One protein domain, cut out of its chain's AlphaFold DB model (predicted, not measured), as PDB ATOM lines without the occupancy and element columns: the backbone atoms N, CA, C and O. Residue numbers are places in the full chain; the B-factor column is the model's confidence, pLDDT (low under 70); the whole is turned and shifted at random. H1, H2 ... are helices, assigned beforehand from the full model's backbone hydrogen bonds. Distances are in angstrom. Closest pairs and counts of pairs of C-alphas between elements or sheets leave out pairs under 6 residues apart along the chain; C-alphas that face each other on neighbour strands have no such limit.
ATOM      1  N   THR A   5      34.115  -2.284  45.952       93.38
ATOM      2  CA  THR A   5      35.387  -2.314  45.237       93.38
ATOM      3  C   THR A   5      35.483  -1.180  44.221       93.38
ATOM      4  O   THR A   5      34.497  -0.685  43.673       93.38
ATOM      5  N   ILE A   6      36.718  -0.806  43.874       93.56
ATOM      6  CA  ILE A   6      36.982   0.221  42.853       93.56
ATOM      7  C   ILE A   6      36.385  -0.182  41.492       93.56
ATOM      8  O   ILE A   6      35.947   0.676  40.728       93.56
ATOM      9  N   LYS A   7      36.368  -1.486  41.175       93.62
ATOM     10  CA  LYS A   7      35.841  -2.007  39.904       93.62
ATOM     11  C   LYS A   7      34.325  -1.846  39.808       93.62
ATOM     12  O   LYS A   7      33.844  -1.436  38.756       93.62
ATOM     13  N   GLU A   8      33.599  -2.140  40.886       93.75
ATOM     14  CA  GLU A   8      32.139  -1.985  40.941       93.75
ATOM     15  C   GLU A   8      31.740  -0.526  40.749       93.75
ATOM     16  O   GLU A   8      30.910  -0.220  39.896       93.75
ATOM     17  N   ILE A   9      32.418   0.379  41.449       94.56
ATOM     18  CA  ILE A   9      32.163   1.815  41.337       94.56
ATOM     19  C   ILE A   9      32.504   2.318  39.944       94.56
ATOM     20  O   ILE A   9      31.726   3.046  39.344       94.56
ATOM     21  N   HIS A  10      33.636   1.901  39.380       94.38
ATOM     22  CA  HIS A  10      33.992   2.289  38.020       94.38
ATOM     23  C   HIS A  10      32.970   1.790  36.987       94.38
ATOM     24  O   HIS A  10      32.660   2.511  36.040       94.38
ATOM     25  N   LYS A  11      32.426   0.577  37.162       93.88
ATOM     26  CA  LYS A  11      31.361   0.046  36.305       93.88
ATOM     27  C   LYS A  11      30.076   0.861  36.453       93.88
ATOM     28  O   LYS A  11      29.522   1.259  35.438       93.88
ATOM     29  N   PHE A  12      29.659   1.156  37.682       94.19
ATOM     30  CA  PHE A  12      28.495   1.999  37.961       94.19
ATOM     31  C   PHE A  12      28.642   3.410  37.384       94.19
ATOM     32  O   PHE A  12      27.758   3.908  36.703       94.19
ATOM     33  N   LEU A  13      29.789   4.061  37.566       93.44
ATOM     34  CA  LEU A  13      29.981   5.413  37.047       93.44
ATOM     35  C   LEU A  13      29.857   5.480  35.522       93.44
ATOM     36  O   LEU A  13      29.443   6.516  35.017       93.44
ATOM     37  N   LYS A  14      30.177   4.399  34.800       92.25
ATOM     38  CA  LYS A  14      29.996   4.312  33.344       92.25
ATOM     39  C   LYS A  14      28.544   4.136  32.901       92.25
ATOM     40  O   LYS A  14      28.266   4.393  31.736       92.25
ATOM     41  N   THR A  15      27.643   3.684  33.774       92.00
ATOM     42  CA  THR A  15      26.215   3.579  33.434       92.00
ATOM     43  C   THR A  15      25.501   4.924  33.543       92.00
ATOM     44  O   THR A  15      24.408   5.072  33.011       92.00
ATOM     45  N   LEU A  16      26.108   5.909  34.214       91.62
ATOM     46  CA  LEU A  16      25.563   7.258  34.324       91.62
ATOM     47  C   LEU A  16      25.774   8.038  33.024       91.62
ATOM     48  O   LEU A  16      26.895   8.132  32.520       91.62
ATOM     49  N   GLU A  17      24.710   8.679  32.540       88.94
ATOM     50  CA  GLU A  17      24.735   9.451  31.293       88.94
ATOM     51  C   GLU A  17      25.748  10.601  31.325       88.94
ATOM     52  O   GLU A  17      26.496  10.818  30.375       88.94
ATOM     53  N   GLU A  18      25.861  11.255  32.481       86.50
ATOM     54  CA  GLU A  18      26.822  12.327  32.767       86.50
ATOM     55  C   GLU A  18      28.282  11.929  32.472       86.50
ATOM     56  O   GLU A  18      29.131  12.782  32.213       86.50
ATOM     57  N   ASN A  19      28.592  10.630  32.514       89.69
ATOM     58  CA  ASN A  19      29.938  10.102  32.315       89.69
ATOM     59  C   ASN A  19      30.120   9.379  30.974       89.69
ATOM     60  O   ASN A  19      31.217   8.877  30.728       89.69
ATOM     61  N   ARG A  20      29.109   9.346  30.092       86.81
ATOM     62  CA  ARG A  20      29.153   8.612  28.812       86.81
ATOM     63  C   ARG A  20      30.378   8.976  27.964       86.81
ATOM     64  O   ARG A  20      31.046   8.097  27.428       86.81
ATOM     65  N   TYR A  21      30.703  10.266  27.898       88.56
ATOM     66  CA  TYR A  21      31.826  10.797  27.114       88.56
ATOM     67  C   TYR A  21      33.026  11.220  27.968       88.56
ATOM     68  O   TYR A  21      34.042  11.684  27.450       88.56
ATOM     69  N   LYS A  22      32.933  11.074  29.294       88.12
ATOM     70  CA  LYS A  22      33.962  11.551  30.214       88.12
ATOM     71  C   LYS A  22      34.974  10.453  30.520       88.12
ATOM     72  O   LYS A  22      34.627   9.342  30.916       88.12
ATOM     73  N   LYS A  23      36.264  10.796  30.469       88.19
ATOM     74  CA  LYS A  23      37.312   9.925  31.012       88.19
ATOM     75  C   LYS A  23      37.235   9.900  32.541       88.19
ATOM     76  O   LYS A  23      37.553  10.887  33.206       88.19
ATOM     77  N   LEU A  24      36.836   8.759  33.097       88.38
ATOM     78  CA  LEU A  24      36.811   8.541  34.542       88.38
ATOM     79  C   LEU A  24      38.231   8.443  35.105       88.38
ATOM     80  O   LEU A  24      39.077   7.697  34.604       88.38
ATOM     81  N   VAL A  25      38.487   9.181  36.183       86.81
ATOM     82  CA  VAL A  25      39.791   9.186  36.849       86.81
ATOM     83  C   VAL A  25      39.808   8.110  37.936       86.81
ATOM     84  O   VAL A  25      38.919   8.045  38.785       86.81
ATOM     85  N   LYS A  26      40.854   7.272  37.961       90.25
ATOM     86  CA  LYS A  26      40.995   6.209  38.977       90.25
ATOM     87  C   LYS A  26      41.001   6.758  40.408       90.25
ATOM     88  O   LYS A  26      40.468   6.105  41.298       90.25
ATOM     89  N   SER A  27      41.583   7.938  40.636       90.38
ATOM     90  CA  SER A  27      41.597   8.578  41.959       90.38
ATOM     91  C   SER A  27      40.193   8.969  42.431       90.38
ATOM     92  O   SER A  27      39.877   8.766  43.597       90.38
ATOM     93  N   GLU A  28      39.329   9.440  41.528       90.81
ATOM     94  CA  GLU A  28      37.920   9.736  41.819       90.81
ATOM     95  C   GLU A  28      37.171   8.462  42.224       90.81
ATOM     96  O   GLU A  28      36.534   8.430  43.272       90.81
ATOM     97  N   CYS A  29      37.354   7.369  41.476       94.25
ATOM     98  CA  CYS A  29      36.754   6.074  41.814       94.25
ATOM     99  C   CYS A  29      37.218   5.563  43.188       94.25
ATOM    100  O   CYS A  29      36.418   5.024  43.946       94.25
ATOM    101  N   ARG A  30      38.503   5.742  43.530       94.25
ATOM    102  CA  ARG A  30      39.045   5.360  44.845       94.25
ATOM    103  C   ARG A  30      38.456   6.192  45.983       94.25
ATOM    104  O   ARG A  30      38.139   5.627  47.023       94.25
ATOM    105  N   ARG A  31      38.284   7.504  45.790       94.12
ATOM    106  CA  ARG A  31      37.643   8.377  46.787       94.12
ATOM    107  C   ARG A  31      36.189   7.991  47.017       94.12
ATOM    108  O   ARG A  31      35.780   7.848  48.160       94.12
ATOM    109  N   ILE A  32      35.435   7.754  45.944       94.31
ATOM    110  CA  ILE A  32      34.042   7.295  46.038       94.31
ATOM    111  C   ILE A  32      33.984   5.943  46.764       94.31
ATOM    112  O   ILE A  32      33.158   5.772  47.650       94.31
ATOM    113  N   ALA A  33      34.913   5.018  46.479       94.69
ATOM    114  CA  ALA A  33      35.013   3.744  47.200       94.69
ATOM    115  C   ALA A  33      35.246   3.925  48.694       94.69
ATOM    116  O   ALA A  33      34.641   3.227  49.502       94.69
ATOM    117  N   TRP A  34      36.117   4.858  49.063       94.31
ATOM    118  CA  TRP A  34      36.350   5.174  50.460       94.31
ATOM    119  C   TRP A  34      35.082   5.739  51.114       94.31
ATOM    120  O   TRP A  34      34.691   5.234  52.157       94.31
ATOM    121  N   PHE A  35      34.384   6.684  50.475       94.19
ATOM    122  CA  PHE A  35      33.139   7.241  51.020       94.19
ATOM    123  C   PHE A  35      32.048   6.187  51.214       94.19
ATOM    124  O   PHE A  35      31.413   6.160  52.260       94.19
ATOM    125  N   VAL A  36      31.858   5.293  50.244       94.00
ATOM    126  CA  VAL A  36      30.875   4.203  50.349       94.00
ATOM    127  C   VAL A  36      31.212   3.249  51.498       94.00
ATOM    128  O   VAL A  36      30.317   2.763  52.173       94.00
ATOM    129  N   ASN A  37      32.498   2.979  51.732       92.94
ATOM    130  CA  ASN A  37      32.944   2.026  52.754       92.94
ATOM    131  C   ASN A  37      33.046   2.609  54.170       92.94
ATOM    132  O   ASN A  37      33.224   1.839  55.108       92.94
ATOM    133  N   ASN A  38      32.990   3.933  54.311       92.12
ATOM    134  CA  ASN A  38      33.073   4.642  55.590       92.12
ATOM    135  C   ASN A  38      31.795   5.462  55.833       92.12
ATOM    136  O   ASN A  38      31.875   6.581  56.326       92.12
ATOM    137  N   ASP A  39      30.638   4.952  55.401       87.94
ATOM    138  CA  ASP A  39      29.313   5.524  55.683       87.94
ATOM    139  C   ASP A  39      29.175   7.022  55.353       87.94
ATOM    140  O   ASP A  39      28.559   7.792  56.085       87.94
ATOM    141  N   LEU A  40      29.763   7.453  54.229       87.31
ATOM    142  CA  LEU A  40      29.783   8.852  53.777       87.31
ATOM    143  C   LEU A  40      30.392   9.831  54.802       87.31
ATOM    144  O   LEU A  40      30.073  11.022  54.761       87.31
ATOM    145  N   SER A  41      31.289   9.338  55.666       83.94
ATOM    146  CA  SER A  41      31.908  10.101  56.751       83.94
ATOM    147  C   SER A  41      32.432  11.468  56.300       83.94
ATOM    148  O   SER A  41      32.989  11.642  55.207       83.94
ATOM    149  N   GLU A  42      32.235  12.453  57.172       82.31
ATOM    150  CA  GLU A  42      32.744  13.814  57.006       82.31
ATOM    151  C   GLU A  42      34.138  13.999  57.610       82.31
ATOM    152  O   GLU A  42      34.764  15.032  57.383       82.31
ATOM    153  N   ASP A  43      34.638  12.984  58.318       85.44
ATOM    154  CA  ASP A  43      35.997  12.951  58.841       85.44
ATOM    155  C   ASP A  43      36.990  12.638  57.712       85.44
ATOM    156  O   ASP A  43      37.279  11.485  57.380       85.44
ATOM    157  N   TYR A  44      37.488  13.695  57.073       81.00
ATOM    158  CA  TYR A  44      38.470  13.585  55.997       81.00
ATOM    159  C   TYR A  44      39.886  13.274  56.494       81.00
ATOM    160  O   TYR A  44      40.730  12.898  55.674       81.00
ATOM    161  N   ASP A  45      40.159  13.397  57.794       82.81
ATOM    162  CA  ASP A  45      41.483  13.131  58.362       82.81
ATOM    163  C   ASP A  45      41.746  11.625  58.451       82.81
ATOM    164  O   ASP A  45      42.864  11.166  58.195       82.81
ATOM    165  N   ALA A  46      40.689  10.835  58.655       86.56
ATOM    166  CA  ALA A  46      40.721   9.379  58.546       86.56
ATOM    167  C   ALA A  46      40.984   8.868  57.109       86.56
ATOM    168  O   ALA A  46      41.299   7.689  56.907       86.56
ATOM    169  N   MET A  47      40.859   9.719  56.080       88.62
ATOM    170  CA  MET A  47      41.125   9.328  54.693       88.62
ATOM    171  C   MET A  47      42.639   9.232  54.436       88.62
ATOM    172  O   MET A  47      43.363  10.183  54.735       88.62
ATOM    173  N   PRO A  48      43.143   8.160  53.791       90.69
ATOM    174  CA  PRO A  48      44.559   8.038  53.445       90.69
ATOM    175  C   PRO A  48      45.078   9.224  52.627       90.69
ATOM    176  O   PRO A  48      44.419   9.675  51.689       90.69
ATOM    177  N   GLU A  49      46.309   9.659  52.907       89.12
ATOM    178  CA  GLU A  49      46.928  10.830  52.269       89.12
ATOM    179  C   GLU A  49      46.918  10.775  50.740       89.12
ATOM    180  O   GLU A  49      46.601  11.759  50.079       89.12
ATOM    181  N   SER A  50      47.156   9.592  50.173       88.44
ATOM    182  CA  SER A  50      47.141   9.373  48.722       88.44
ATOM    183  C   SER A  50      45.775   9.589  48.054       88.44
ATOM    184  O   SER A  50      45.706   9.736  46.830       88.44
ATOM    185  N   LEU A  51      44.681   9.575  48.822       90.62
ATOM    186  CA  LEU A  51      43.323   9.820  48.334       90.62
ATOM    187  C   LEU A  51      42.858  11.252  48.580       90.62
ATOM    188  O   LEU A  51      41.971  11.715  47.853       90.62
ATOM    189  N   ARG A  52      43.455  11.950  49.550       90.38
ATOM    190  CA  ARG A  52      43.099  13.330  49.872       90.38
ATOM    191  C   ARG A  52      43.393  14.253  48.688       90.38
ATOM    192  O   ARG A  52      44.329  14.059  47.909       90.38
ATOM    193  N   LYS A  53      42.553  15.272  48.512       89.25
ATOM    194  CA  LYS A  53      42.795  16.339  47.538       89.25
ATOM    195  C   LYS A  53      44.037  17.117  47.971       89.25
ATOM    196  O   LYS A  53      44.203  17.427  49.142       89.25
ATOM    197  N   LYS A  54      44.879  17.474  46.997       87.12
ATOM    198  CA  LYS A  54      46.087  18.287  47.225       87.12
ATOM    199  C   LYS A  54      45.763  19.622  47.909       87.12
ATOM    200  O   LYS A  54      46.542  20.118  48.711       87.12
ATOM    201  N   TRP A  55      44.619  20.207  47.563       87.50
ATOM    202  CA  TRP A  55      44.132  21.449  48.150       87.50
ATOM    203  C   TRP A  55      43.265  21.136  49.367       87.50
ATOM    204  O   TRP A  55      42.178  20.585  49.213       87.50
ATOM    205  N   VAL A  56      43.726  21.527  50.558       82.25
ATOM    206  CA  VAL A  56      43.070  21.216  51.845       82.25
ATOM    207  C   VAL A  56      41.642  21.767  51.921       82.25
ATOM    208  O   VAL A  56      40.750  21.113  52.444       82.25
ATOM    209  N   LYS A  57      41.393  22.942  51.330       84.56
ATOM    210  CA  LYS A  57      40.059  23.567  51.288       84.56
ATOM    211  C   LYS A  57      39.130  22.989  50.210       84.56
ATOM    212  O   LYS A  57      38.006  23.462  50.068       84.56
ATOM    213  N   ALA A  58      39.585  22.038  49.391       85.69
ATOM    214  CA  ALA A  58      38.763  21.505  48.310       85.69
ATOM    215  C   ALA A  58      37.697  20.543  48.844       85.69
ATOM    216  O   ALA A  58      37.999  19.521  49.454       85.69
ATOM    217  N   GLU A  59      36.439  20.834  48.534       88.00
ATOM    218  CA  GLU A  59      35.300  20.050  49.007       88.00
ATOM    219  C   GLU A  59      35.106  18.749  48.211       88.00
ATOM    220  O   GLU A  59      35.402  18.679  47.016       88.00
ATOM    221  N   TYR A  60      34.527  17.723  48.842       90.94
ATOM    222  CA  TYR A  60      34.210  16.420  48.229       90.94
ATOM    223  C   TYR A  60      32.734  16.264  47.822       90.94
ATOM    224  O   TYR A  60      32.240  15.143  47.710       90.94
ATOM    225  N   LYS A  61      32.011  17.371  47.587       90.81
ATOM    226  CA  LYS A  61      30.561  17.370  47.285       90.81
ATOM    227  C   LYS A  61      30.181  16.389  46.173       90.81
ATOM    228  O   LYS A  61      29.246  15.607  46.322       90.81
ATOM    229  N   LYS A  62      30.945  16.391  45.079       90.56
ATOM    230  CA  LYS A  62      30.701  15.506  43.935       90.56
ATOM    231  C   LYS A  62      30.904  14.033  44.290       90.56
ATOM    232  O   LYS A  62      30.056  13.205  43.974       90.56
ATOM    233  N   GLU A  63      32.029  13.698  44.918       92.31
ATOM    234  CA  GLU A  63      32.329  12.317  45.293       92.31
ATOM    235  C   GLU A  63      31.314  11.764  46.304       92.31
ATOM    236  O   GLU A  63      30.883  10.622  46.153       92.31
ATOM    237  N   LYS A  64      30.863  12.589  47.259       92.81
ATOM    238  CA  LYS A  64      29.786  12.242  48.198       92.81
ATOM    239  C   LYS A  64      28.456  11.990  47.487       92.81
ATOM    240  O   LYS A  64      27.816  10.974  47.741       92.81
ATOM    241  N   TYR A  65      28.062  12.871  46.566       93.56
ATOM    242  CA  TYR A  65      26.835  12.699  45.783       93.56
ATOM    243  C   TYR A  65      26.840  11.380  44.997       93.56
ATOM    244  O   TYR A  65      25.886  10.606  45.062       93.56
ATOM    245  N   LEU A  66      27.945  11.080  44.308       93.88
ATOM    246  CA  LEU A  66      28.085   9.840  43.545       93.88
ATOM    247  C   LEU A  66      28.104   8.596  44.441       93.88
ATOM    248  O   LEU A  66      27.551   7.568  44.060       93.88
ATOM    249  N   ALA A  67      28.715   8.686  45.624       94.44
ATOM    250  CA  ALA A  67      28.701   7.610  46.607       94.44
ATOM    251  C   ALA A  67      27.279   7.328  47.120       94.44
ATOM    252  O   ALA A  67      26.876   6.169  47.180       94.44
ATOM    253  N   LYS A  68      26.490   8.374  47.403       94.88
ATOM    254  CA  LYS A  68      25.080   8.232  47.791       94.88
ATOM    255  C   LYS A  68      24.252   7.568  46.686       94.88
ATOM    256  O   LYS A  68      23.594   6.567  46.941       94.88
ATOM    257  N   LYS A  69      24.377   8.049  45.447       94.56
ATOM    258  CA  LYS A  69      23.684   7.479  44.277       94.56
ATOM    259  C   LYS A  69      24.056   6.010  44.037       94.56
ATOM    260  O   LYS A  69      23.231   5.215  43.605       94.56
ATOM    261  N   PHE A  70      25.304   5.634  44.322       94.56
ATOM    262  CA  PHE A  70      25.741   4.239  44.245       94.56
ATOM    263  C   PHE A  70      25.053   3.356  45.292       94.56
ATOM    264  O   PHE A  70      24.631   2.252  44.957       94.56
ATOM    265  N   LEU A  71      24.920   3.833  46.535       93.56
ATOM    266  CA  LEU A  71      24.209   3.114  47.597       93.56
ATOM    267  C   LEU A  71      22.726   2.922  47.254       93.56
ATOM    268  O   LEU A  71      22.219   1.813  47.394       93.56
ATOM    269  N   GLU A  72      22.070   3.963  46.741       93.56
ATOM    270  CA  GLU A  72      20.684   3.896  46.254       93.56
ATOM    271  C   GLU A  72      20.541   2.837  45.147       93.56
ATOM    272  O   GLU A  72      19.724   1.926  45.249       93.56
ATOM    273  N   ASN A  73      21.427   2.857  44.145       92.88
ATOM    274  CA  ASN A  73      21.433   1.856  43.075       92.88
ATOM    275  C   ASN A  73      21.671   0.422  43.595       92.88
ATOM    276  O   ASN A  73      21.150  -0.537  43.026       92.88
ATOM    277  N   LEU A  74      22.473   0.230  44.648       91.94
ATOM    278  CA  LEU A  74      22.646  -1.096  45.253       91.94
ATOM    279  C   LEU A  74      21.352  -1.598  45.900       91.94
ATOM    280  O   LEU A  74      21.013  -2.766  45.716       91.94
ATOM    281  N   GLN A  75      20.631  -0.726  46.605       91.19
ATOM    282  CA  GLN A  75      19.343  -1.062  47.216       91.19
ATOM    283  C   GLN A  75      18.305  -1.435  46.151       91.19
ATOM    284  O   GLN A  75      17.648  -2.468  46.269       91.19
ATOM    285  N   GLU A  76      18.222  -0.665  45.063       92.50
ATOM    286  CA  GLU A  76      17.326  -0.963  43.938       92.50
ATOM    287  C   GLU A  76      17.629  -2.328  43.303       92.50
ATOM    288  O   GLU A  76      16.719  -3.111  43.019       92.50
ATOM    289  N   LEU A  77      18.910  -2.658  43.109       91.69
ATOM    290  CA  LEU A  77      19.322  -3.953  42.562       91.69
ATOM    291  C   LEU A  77      18.991  -5.122  43.498       91.69
ATOM    292  O   LEU A  77      18.688  -6.221  43.026       91.69
ATOM    293  N   GLU A  78      19.082  -4.927  44.812       92.44
ATOM    294  CA  GLU A  78      18.682  -5.935  45.798       92.44
ATOM    295  C   GLU A  78      17.166  -6.155  45.781       92.44
ATOM    296  O   GLU A  78      16.715  -7.304  45.747       92.44
ATOM    297  N   GLU A  79      16.383  -5.079  45.699       93.19
ATOM    298  CA  GLU A  79      14.927  -5.162  45.594       93.19
ATOM    299  C   GLU A  79      14.485  -5.868  44.301       93.19
ATOM    300  O   GLU A  79      13.618  -6.745  44.330       93.19
ATOM    301  N   GLN A  80      15.109  -5.552  43.163       93.94
ATOM    302  CA  GLN A  80      14.821  -6.205  41.882       93.94
ATOM    303  C   GLN A  80      15.070  -7.717  41.943       93.94
ATOM    304  O   GLN A  80      14.210  -8.501  41.538       93.94
ATOM    305  N   LYS A  81      16.197  -8.147  42.524       94.50
ATOM    306  CA  LYS A  81      16.511  -9.576  42.712       94.50
ATOM    307  C   LYS A  81      15.504 -10.283  43.613       94.50
ATOM    308  O   LYS A  81      15.151 -11.439  43.358       94.50
ATOM    309  N   LEU A  82      15.036  -9.606  44.662       94.88
ATOM    310  CA  LEU A  82      13.996 -10.134  45.539       94.88
ATOM    311  C   LEU A  82      12.682 -10.322  44.767       94.88
ATOM    312  O   LEU A  82      12.097 -11.406  44.805       94.88
ATOM    313  N   ARG A  83      12.259  -9.311  43.998       95.62
ATOM    314  CA  ARG A  83      11.060  -9.375  43.146       95.62
ATOM    315  C   ARG A  83      11.141 -10.502  42.114       95.62
ATOM    316  O   ARG A  83      10.168 -11.230  41.925       95.62
ATOM    317  N   GLU A  84      12.292 -10.684  41.470       95.94
ATOM    318  CA  GLU A  84      12.516 -11.780  40.521       95.94
ATOM    319  C   GLU A  84      12.434 -13.154  41.192       95.94
ATOM    320  O   GLU A  84      11.808 -14.071  40.659       95.94
ATOM    321  N   SER A  85      13.014 -13.288  42.386       95.38
ATOM    322  CA  SER A  85      12.964 -14.526  43.169       95.38
ATOM    323  C   SER A  85      11.526 -14.896  43.538       95.38
ATOM    324  O   SER A  85      11.109 -16.029  43.301       95.38
ATOM    325  N   ILE A  86      10.736 -13.928  44.017       96.12
ATOM    326  CA  ILE A  86       9.305 -14.110  44.312       96.12
ATOM    327  C   ILE A  86       8.545 -14.528  43.050       96.12
ATOM    328  O   ILE A  86       7.793 -15.503  43.070       96.12
ATOM    329  N   ARG A  87       8.783 -13.849  41.920       96.06
ATOM    330  CA  ARG A  87       8.140 -14.178  40.639       96.06
ATOM    331  C   ARG A  87       8.447 -15.608  40.192       96.06
ATOM    332  O   ARG A  87       7.557 -16.287  39.685       96.06
ATOM    333  N   ASN A  88       9.681 -16.069  40.377       96.50
ATOM    334  CA  ASN A  88      10.088 -17.429  40.026       96.50
ATOM    335  C   ASN A  88       9.456 -18.485  40.940       96.50
ATOM    336  O   ASN A  88       9.111 -19.558  40.457       96.50
ATOM    337  N   ILE A  89       9.276 -18.186  42.230       96.31
ATOM    338  CA  ILE A  89       8.567 -19.070  43.165       96.31
ATOM    339  C   ILE A  89       7.099 -19.205  42.747       96.31
ATOM    340  O   ILE A  89       6.616 -20.323  42.601       96.31
ATOM    341  N   ILE A  90       6.417 -18.089  42.465       95.88
ATOM    342  CA  ILE A  90       5.011 -18.097  42.023       95.88
ATOM    343  C   ILE A  90       4.847 -18.910  40.731       95.88
ATOM    344  O   ILE A  90       3.969 -19.761  40.655       95.88
ATOM    345  N   LYS A  91       5.732 -18.715  39.744       95.94
ATOM    346  CA  LYS A  91       5.727 -19.484  38.484       95.94
ATOM    347  C   LYS A  91       5.959 -20.988  38.647       95.94
ATOM    348  O   LYS A  91       5.713 -21.716  37.700       95.94
ATOM    349  N   ARG A  92       6.536 -21.440  39.764       92.69
ATOM    350  CA  ARG A  92       6.737 -22.872  40.047       92.69
ATOM    351  C   ARG A  92       5.549 -23.498  40.776       92.69
ATOM    352  O   ARG A  92       5.467 -24.718  40.816       92.69
TER     353      ARG A  92
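Overview. This is residues 5 to 92 of the 94 residues of an uncharacterized protein of Candidatus Pelagibacter sp (UniProt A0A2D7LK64). A small head with one long helical arm: two short helices, H1 and H2, pack crosswise on each other, and the first part of the long helix H3 packs across H2. The far part of H3, residues 75 to 92, sticks out of this head as a straight arm, and a long loop of residues 38 to 60 joins H2 to H3. The printed part has 88 residues with three named helices in the order H1, H2, H3 and no named strand; the class is all helix. The whole is loose, with a radius of gyration of the C-alphas of 16.3 A, and elongated, spanning 58 by 30 by 18 A.

Along the chain. H1 is residues 6 to 15, beginning at C-alpha 6 at (36.982, 0.221, 42.853). H2 is residues 26 to 37, 16.5 A from first to last C-alpha. H3 is residues 61 to 92, 47.3 A long, from C-alpha 61 at (30.561, 17.370, 47.285) to C-alpha 92 at (6.737, -22.872, 40.047).

Arrangement. H1 touches H2, about perpendicular at 75 degrees; H2 does so with residues 29 to 33 alone, and the closest C-alphas are those of Ile 6 and Arg 30, 5.9 A apart. H2 touches H3 at a steep tilt of 65 degrees, and they run the same way. H3 does so with residues 63 to 71 alone; the closest C-alphas, of Ile 32 and Glu 63, are 5.4 A apart. H1 and H3 are close but not clearly touching, with the closest C-alphas, of Phe 12 and Phe 70, 7.2 A apart. In H1, H2 and H3 every O i to N i+4 pair is within hydrogen-bond range.

Size, cuts and confidence. The C-alphas of Trp 55 and Arg 92, the two farthest apart, are 58.6 A apart. Without the free residues 75 to 92 the body spans 31 by 23 by 19 A. The link from H1 to H2 is short; that from H2 to H3, 23 residues, is long. The printed part has no cut, and no printed residue is under 70 in pLDDT.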